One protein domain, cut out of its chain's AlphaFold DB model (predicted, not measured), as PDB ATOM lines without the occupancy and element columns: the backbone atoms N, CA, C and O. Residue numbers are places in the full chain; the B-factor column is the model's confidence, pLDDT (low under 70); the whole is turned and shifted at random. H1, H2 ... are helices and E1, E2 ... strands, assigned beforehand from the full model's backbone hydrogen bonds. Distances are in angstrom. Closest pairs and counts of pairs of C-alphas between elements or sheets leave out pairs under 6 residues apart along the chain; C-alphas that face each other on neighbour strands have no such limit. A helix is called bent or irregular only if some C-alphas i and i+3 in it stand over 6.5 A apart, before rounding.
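What this domain is: This is residues 12 to 70 of the 293 residues of an uncharacterized protein of Geobacter sp (UniProt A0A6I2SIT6). With little regular structure, a small antiparallel sheet, in order E1 - E2 - E3, runs from the E1-E2 hairpin at one end to short H1 and a loop-built head, within residues 40 to 64, at the other. The 59 printed residues hold E1, E2, H1, E3 in chain order, class mixed, with 21 residues in named elements. The whole is compact, radius of gyration of the C-alphas 11.8 A, spanning 34 by 23 by 15 A.

How they stand to each other: Inner strand E2, residues 21 to 27, is antiparallel to E3, residues 65 to 69, at 151 degrees; N 25 and O 67 are 3.0 A apart. It forms a hairpin with E1, residues 12 to 14; N 13 and O 22 are 2.9 A apart. E1 and E3 are apart. H1, residues 29 to 34, is not on the sheet; its closest C-alphas to E3, Ile 29 and Tyr 65, are 6.8 A apart. H1 has 0 of 2 O i to N i+4 pairs within hydrogen-bond range, but 2 of 3 O i to N i+3 pairs. H1 is only just irregular, C-alphas 30 and 33 being 6.8 A apart.

Where its parts are: E2 measures 19.2 A, E3 12.9 A, H1 10.2 A and E1 7.1 A. C-alpha 12 is at (108.127, 124.581, 138.177), C-alpha 69 at (113.012, 132.467, 136.203).

The domain as a whole: The farthest C-alphas, Lys 19 and Leu 61, are 34.1 A apart. The printed part has no cut; H1 to E3 is a long link. Residue 37 is under pLDDT 70.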
ATOM      1  N   THR A  12     106.811 124.692 137.535       91.81
ATOM      2  CA  THR A  12     108.127 124.581 138.177       91.81
ATOM      3  C   THR A  12     108.790 123.266 137.811       91.81
ATOM      4  O   THR A  12     108.201 122.211 138.044       91.81
ATOM      5  N   THR A  13     110.024 123.315 137.324       92.44
ATOM      6  CA  THR A  13     110.809 122.127 136.976       92.44
ATOM      7  C   THR A  13     112.219 122.221 137.561       92.44
ATOM      8  O   THR A  13     112.651 123.282 138.018       92.44
ATOM      9  N   ASN A  14     112.918 121.085 137.627       93.56
ATOM     10  CA  ASN A  14     114.288 121.013 138.129       93.56
ATOM     11  C   ASN A  14     115.248 120.741 136.969       93.56
ATOM     12  O   ASN A  14     114.986 119.877 136.132       93.56
ATOM     13  N   CYS A  15     116.391 121.423 136.956       87.88
ATOM     14  CA  CYS A  15     117.440 121.193 135.971       87.88
ATOM     15  C   CYS A  15     117.965 119.765 136.109       87.88
ATOM     16  O   CYS A  15     118.360 119.351 137.201       87.88
ATOM     17  N   ALA A  16     118.026 119.019 135.006       90.81
ATOM     18  CA  ALA A  16     118.557 117.662 135.032       90.81
ATOM     19  C   ALA A  16     120.026 117.627 135.494       90.81
ATOM     20  O   ALA A  16     120.382 116.742 136.279       90.81
ATOM     21  N   ALA A  17     120.823 118.620 135.069       92.81
ATOM     22  CA  ALA A  17     122.260 118.715 135.319       92.81
ATOM     23  C   ALA A  17     122.595 119.212 136.734       92.81
ATOM     24  O   ALA A  17     123.248 118.504 137.493       92.81
ATOM     25  N   CYS A  18     122.129 120.405 137.118       92.56
ATOM     26  CA  CYS A  18     122.519 121.032 138.390       92.56
ATOM     27  C   CYS A  18     121.476 120.905 139.511       92.56
ATOM     28  O   CYS A  18     121.694 121.414 140.607       92.56
ATOM     29  N   LYS A  19     120.324 120.272 139.249       92.56
ATOM     30  CA  LYS A  19     119.182 120.145 140.181       92.56
ATOM     31  C   LYS A  19     118.577 121.471 140.666       92.56
ATOM     32  O   LYS A  19     117.689 121.446 141.515       92.56
ATOM     33  N   ALA A  20     118.984 122.615 140.109       90.44
ATOM     34  CA  ALA A  20     118.369 123.902 140.413       90.44
ATOM     35  C   ALA A  20     116.897 123.912 139.979       90.44
ATOM     36  O   ALA A  20     116.563 123.453 138.885       90.44
ATOM     37  N   ARG A  21     116.024 124.446 140.831       90.25
ATOM     38  CA  ARG A  21     114.602 124.628 140.529       90.25
ATOM     39  C   ARG A  21     114.414 125.929 139.755       90.25
ATOM     40  O   ARG A  21     114.994 126.935 140.147       90.25
ATOM     41  N   PHE A  22     113.591 125.928 138.715       90.81
ATOM     42  CA  PHE A  22     113.193 127.123 137.964       90.81
ATOM     43  C   PHE A  22     111.698 127.087 137.641       90.81
ATOM     44  O   PHE A  22     111.072 126.025 137.630       90.81
ATOM     45  N   LEU A  23     111.109 128.265 137.464       91.06
ATOM     46  CA  LEU A  23     109.730 128.442 137.026       91.06
ATOM     47  C   LEU A  23     109.756 128.804 135.544       91.06
ATOM     48  O   LEU A  23     110.369 129.804 135.179       91.06
ATOM     49  N   ILE A  24     109.095 128.000 134.714       92.38
ATOM     50  CA  ILE A  24     108.891 128.311 133.300       92.38
ATOM     51  C   ILE A  24     107.492 128.896 133.153       92.38
ATOM     52  O   ILE A  24     106.522 128.212 133.470       92.38
ATOM     53  N   THR A  25     107.375 130.132 132.676       92.31
ATOM     54  CA  THR A  25     106.090 130.782 132.367       92.31
ATOM     55  C   THR A  25     105.985 131.062 130.878       92.31
ATOM     56  O   THR A  25     106.959 131.499 130.265       92.31
ATOM     57  N   ARG A  26     104.800 130.835 130.303       94.12
ATOM     58  CA  ARG A  26     104.470 131.261 128.940       94.12
ATOM     59  C   ARG A  26     103.932 132.688 128.986       94.12
ATOM     60  O   ARG A  26     102.956 132.950 129.680       94.12
ATOM     61  N   GLU A  27     104.561 133.602 128.259       92.81
ATOM     62  CA  GLU A  27     104.145 135.001 128.152       92.81
ATOM     63  C   GLU A  27     103.797 135.340 126.693       92.81
ATOM     64  O   GLU A  27     104.455 134.894 125.749       92.81
ATOM     65  N   SER A  28     102.766 136.165 126.502       93.19
ATOM     66  CA  SER A  28     102.437 136.734 125.190       93.19
ATOM     67  C   SER A  28     103.489 137.760 124.769       93.19
ATOM     68  O   SER A  28     103.945 138.527 125.626       93.19
ATOM     69  N   ILE A  29     103.743 137.943 123.469       91.88
ATOM     70  CA  ILE A  29     104.729 138.936 122.996       91.88
ATOM     71  C   ILE A  29     104.495 140.376 123.497       91.88
ATOM     72  O   ILE A  29     105.445 141.148 123.628       91.88
ATOM     73  N   ALA A  30     103.254 140.739 123.838       89.31
ATOM     74  CA  ALA A  30     102.916 142.048 124.399       89.31
ATOM     75  C   ALA A  30     103.684 142.377 125.697       89.31
ATOM     76  O   ALA A  30     103.952 143.544 125.977       89.31
ATOM     77  N   HIS A  31     104.093 141.362 126.465       88.25
ATOM     78  CA  HIS A  31     104.834 141.535 127.716       88.25
ATOM     79  C   HIS A  31     106.337 141.772 127.509       88.25
ATOM     80  O   HIS A  31     107.034 142.182 128.441       88.25
ATOM     81  N   ARG A  32     106.837 141.614 126.277       85.12
ATOM     82  CA  ARG A  32     108.262 141.745 125.959       85.12
ATOM     83  C   ARG A  32     108.809 143.147 126.220       85.12
ATOM     84  O   ARG A  32     109.970 143.278 126.589       85.12
ATOM     85  N   ALA A  33     107.971 144.181 126.109       84.25
ATOM     86  CA  ALA A  33     108.350 145.561 126.422       84.25
ATOM     87  C   ALA A  33     108.811 145.751 127.883       84.25
ATOM     88  O   ALA A  33     109.537 146.695 128.183       84.25
ATOM     89  N   TYR A  34     108.416 144.849 128.788       82.69
ATOM     90  CA  TYR A  34     108.748 144.906 130.214       82.69
ATOM     91  C   TYR A  34     109.926 144.001 130.608       82.69
ATOM     92  O   TYR A  34     110.287 143.931 131.786       82.69
ATOM     93  N   ARG A  35     110.526 143.287 129.648       79.38
ATOM     94  CA  ARG A  35     111.577 142.288 129.877       79.38
ATOM     95  C   ARG A  35     112.913 142.746 129.296       79.38
ATOM     96  O   ARG A  35     112.968 143.450 128.294       79.38
ATOM     97  N   LYS A  36     114.009 142.303 129.917       75.19
ATOM     98  CA  LYS A  36     115.329 142.338 129.273       75.19
ATOM     99  C   LYS A  36     115.349 141.239 128.206       75.19
ATOM    100  O   LYS A  36     114.884 140.138 128.476       75.19
ATOM    101  N   ALA A  37     115.833 141.557 127.008       66.88
ATOM    102  CA  ALA A  37     115.662 140.747 125.797       66.88
ATOM    103  C   ALA A  37     116.372 139.374 125.807       66.88
ATOM    104  O   ALA A  37     116.190 138.596 124.878       66.88
ATOM    105  N   GLU A  38     117.183 139.083 126.824       73.19
ATOM    106  CA  GLU A  38     118.165 137.993 126.789       73.19
ATOM    107  C   GLU A  38     117.593 136.610 127.158       73.19
ATOM    108  O   GLU A  38     118.188 135.611 126.778       73.19
ATOM    109  N   ASP A  39     116.406 136.531 127.777       82.44
ATOM    110  CA  ASP A  39     115.850 135.270 128.317       82.44
ATOM    111  C   ASP A  39     114.496 134.870 127.686       82.44
ATOM    112  O   ASP A  39     113.584 134.406 128.380       82.44
ATOM    113  N   ALA A  40     114.301 135.121 126.386       91.31
ATOM    114  CA  ALA A  40     113.050 134.815 125.682       91.31
ATOM    115  C   ALA A  40     113.238 133.711 124.630       91.31
ATOM    116  O   ALA A  40     113.903 133.916 123.612       91.31
ATOM    117  N   HIS A  41     112.576 132.571 124.842       94.19
ATOM    118  CA  HIS A  41     112.604 131.420 123.933       94.19
ATOM    119  C   HIS A  41     111.246 131.236 123.254       94.19
ATOM    120  O   HIS A  41     110.214 131.315 123.914       94.19
ATOM    121  N   CYS A  42     111.211 130.969 121.950       94.69
ATOM    122  CA  CYS A  42     109.972 130.787 121.195       94.69
ATOM    123  C   CYS A  42     109.100 129.672 121.787       94.69
ATOM    124  O   CYS A  42     109.577 128.558 121.992       94.69
ATOM    125  N   ALA A  43     107.805 129.930 121.988       94.06
ATOM    126  CA  ALA A  43     106.899 128.934 122.554       94.06
ATOM    127  C   ALA A  43     106.671 127.717 121.641       94.06
ATOM    128  O   ALA A  43     106.305 126.645 122.115       94.06
ATOM    129  N   LYS A  44     106.900 127.870 120.332       93.62
ATOM    130  CA  LYS A  44     106.668 126.822 119.334       93.62
ATOM    131  C   LYS A  44     107.873 125.920 119.102       93.62
ATOM    132  O   LYS A  44     107.707 124.711 118.996       93.62
ATOM    133  N   CYS A  45     109.071 126.493 118.992       93.50
ATOM    134  CA  CYS A  45     110.284 125.727 118.678       93.50
ATOM    135  C   CYS A  45     111.364 125.768 119.766       93.50
ATOM    136  O   CYS A  45     112.374 125.087 119.631       93.50
ATOM    137  N   GLY A  46     111.191 126.565 120.821       92.75
ATOM    138  CA  GLY A  46     112.170 126.709 121.901       92.75
ATOM    139  C   GLY A  46     113.422 127.514 121.538       92.75
ATOM    140  O   GLY A  46     114.285 127.681 122.392       92.75
ATOM    141  N   ASN A  47     113.540 128.026 120.309       94.56
ATOM    142  CA  ASN A  47     114.719 128.781 119.886       94.56
ATOM    143  C   ASN A  47     114.746 130.193 120.484       94.56
ATOM    144  O   ASN A  47     113.700 130.837 120.609       94.56
ATOM    145  N   ASP A  48     115.944 130.698 120.763       93.50
ATOM    146  CA  ASP A  48     116.161 132.049 121.278       93.50
ATOM    147  C   ASP A  48     115.597 133.099 120.313       93.50
ATOM    148  O   ASP A  48     115.824 133.050 119.099       93.50
ATOM    149  N   LEU A  49     114.826 134.042 120.860       91.94
ATOM    150  CA  LEU A  49     114.202 135.130 120.103       91.94
ATOM    151  C   LEU A  49     115.040 136.415 120.096       91.94
ATOM    152  O   LEU A  49     114.769 137.310 119.295       91.94
ATOM    153  N   GLY A  50     116.015 136.552 121.002       89.88
ATOM    154  CA  GLY A  50     116.840 137.758 121.138       89.88
ATOM    155  C   GLY A  50     116.004 139.045 121.143       89.88
ATOM    156  O   GLY A  50     115.090 139.206 121.954       89.88
ATOM    157  N   SER A  51     116.260 139.951 120.193       88.19
ATOM    158  CA  SER A  51     115.496 141.193 119.975       88.19
ATOM    159  C   SER A  51     114.554 141.170 118.756       88.19
ATOM    160  O   SER A  51     113.867 142.160 118.501       88.19
ATOM    161  N   SER A  52     114.467 140.065 118.002       89.88
ATOM    162  CA  SER A  52     113.670 140.006 116.766       89.88
ATOM    163  C   SER A  52     112.177 139.819 117.037       89.88
ATOM    164  O   SER A  52     111.784 139.026 117.889       89.88
ATOM    165  N   LEU A  53     111.311 140.509 116.287       93.00
ATOM    166  CA  LEU A  53     109.843 140.367 116.376       93.00
ATOM    167  C   LEU A  53     109.299 139.056 115.776       93.00
ATOM    168  O   LEU A  53     108.116 138.757 115.921       93.00
ATOM    169  N   HIS A  54     110.152 138.282 115.111       95.56
ATOM    170  CA  HIS A  54     109.839 136.970 114.556       95.56
ATOM    171  C   HIS A  54     110.828 135.934 115.087       95.56
ATOM    172  O   HIS A  54     111.957 136.281 115.443       95.56
ATOM    173  N   CYS A  55     110.427 134.666 115.124       96.12
ATOM    174  CA  CYS A  55     111.358 133.595 115.448       96.12
ATOM    175  C   CYS A  55     112.280 133.310 114.249       96.12
ATOM    176  O   CYS A  55     111.769 132.975 113.178       96.12
ATOM    177  N   PRO A  56     113.615 133.367 114.404       95.50
ATOM    178  CA  PRO A  56     114.540 133.100 113.300       95.50
ATOM    179  C   PRO A  56     114.542 131.626 112.862       95.50
ATOM    180  O   PRO A  56     114.948 131.319 111.749       95.50
ATOM    181  N   SER A  57     114.086 130.713 113.726       96.69
ATOM    182  CA  SER A  57     114.068 129.274 113.449       96.69
ATOM    183  C   SER A  57     112.762 128.819 112.789       96.69
ATOM    184  O   SER A  57     112.803 128.147 111.764       96.69
ATOM    185  N   CYS A  58     111.599 129.191 113.340       96.06
ATOM    186  CA  CYS A  58     110.305 128.729 112.822       96.06
ATOM    187  C   CYS A  58     109.572 129.750 111.935       96.06
ATOM    188  O   CYS A  58     108.523 129.423 111.384       96.06
ATOM    189  N   GLY A  59     110.083 130.982 111.814       95.88
ATOM    190  CA  GLY A  59     109.492 132.043 110.989       95.88
ATOM    191  C   GLY A  59     108.195 132.644 111.539       95.88
ATOM    192  O   GLY A  59     107.578 133.480 110.882       95.88
ATOM    193  N   GLU A  60     107.759 132.239 112.732       95.19
ATOM    194  CA  GLU A  60     106.522 132.735 113.328       95.19
ATOM    195  C   GLU A  60     106.651 134.220 113.682       95.19
ATOM    196  O   GLU A  60     107.598 134.634 114.357       95.19
ATOM    197  N   LEU A  61     105.705 135.022 113.191       95.81
ATOM    198  CA  LEU A  61     105.588 136.444 113.495       95.81
ATOM    199  C   LEU A  61     104.904 136.608 114.847       95.81
ATOM    200  O   LEU A  61     103.841 136.038 115.076       95.81
ATOM    201  N   TYR A  62     105.491 137.429 115.713       94.12
ATOM    202  CA  TYR A  62     104.968 137.719 117.043       94.12
ATOM    203  C   TYR A  62     104.729 136.485 117.938       94.12
ATOM    204  O   TYR A  62     103.660 136.378 118.540       94.12
ATOM    205  N   PRO A  63     105.695 135.554 118.057       94.12
ATOM    206  CA  PRO A  63     105.476 134.325 118.804       94.12
ATOM    207  C   PRO A  63     105.335 134.614 120.303       94.12
ATOM    208  O   PRO A  63     106.047 135.458 120.862       94.12
ATOM    209  N   ASP A  64     104.463 133.855 120.964       94.75
ATOM    210  CA  ASP A  64     104.540 133.687 122.414       94.75
ATOM    211  C   ASP A  64     105.923 133.144 122.790       94.75
ATOM    212  O   ASP A  64     106.598 132.487 121.985       94.75
ATOM    213  N   TYR A  65     106.349 133.398 124.022       94.12
ATOM    214  CA  TYR A  65     107.664 132.981 124.483       94.12
ATOM    215  C   TYR A  65     107.625 132.377 125.884       94.12
ATOM    216  O   TYR A  65     106.773 132.707 126.709       94.12
ATOM    217  N   PHE A  66     108.558 131.467 126.148       93.81
ATOM    218  CA  PHE A  66     108.829 130.950 127.479       93.81
ATOM    219  C   PHE A  66     109.918 131.775 128.150       93.81
ATOM    220  O   PHE A  66     110.914 132.141 127.521       93.81
ATOM    221  N   VAL A  67     109.730 132.016 129.445       92.31
ATOM    222  CA  VAL A  67     110.719 132.636 130.329       92.31
ATOM    223  C   VAL A  67     111.027 131.667 131.455       92.31
ATOM    224  O   VAL A  67     110.109 131.191 132.124       92.31
ATOM    225  N   ALA A  68     112.310 131.398 131.681       90.75
ATOM    226  CA  ALA A  68     112.773 130.644 132.836       90.75
ATOM    227  C   ALA A  68     113.267 131.614 133.918       90.75
ATOM    228  O   ALA A  68     114.280 132.287 133.752       90.75
ATOM    229  N   GLU A  69     112.567 131.686 135.049       88.50
ATOM    230  CA  GLU A  69     113.012 132.467 136.203       88.50
ATOM    231  C   GLU A  69     113.493 131.559 137.335       88.50
ATOM    232  O   GLU A  69     112.841 130.577 137.707       88.50
ATOM    233  N   ALA A  70     114.609 131.933 137.968       85.50
ATOM    234  CA  ALA A  70     114.983 131.339 139.243       85.50
ATOM    235  C   ALA A  70     113.918 131.692 140.308       85.50
ATOM    236  O   ALA A  70     113.520 132.858 140.428       85.50
TER     237      ALA A  70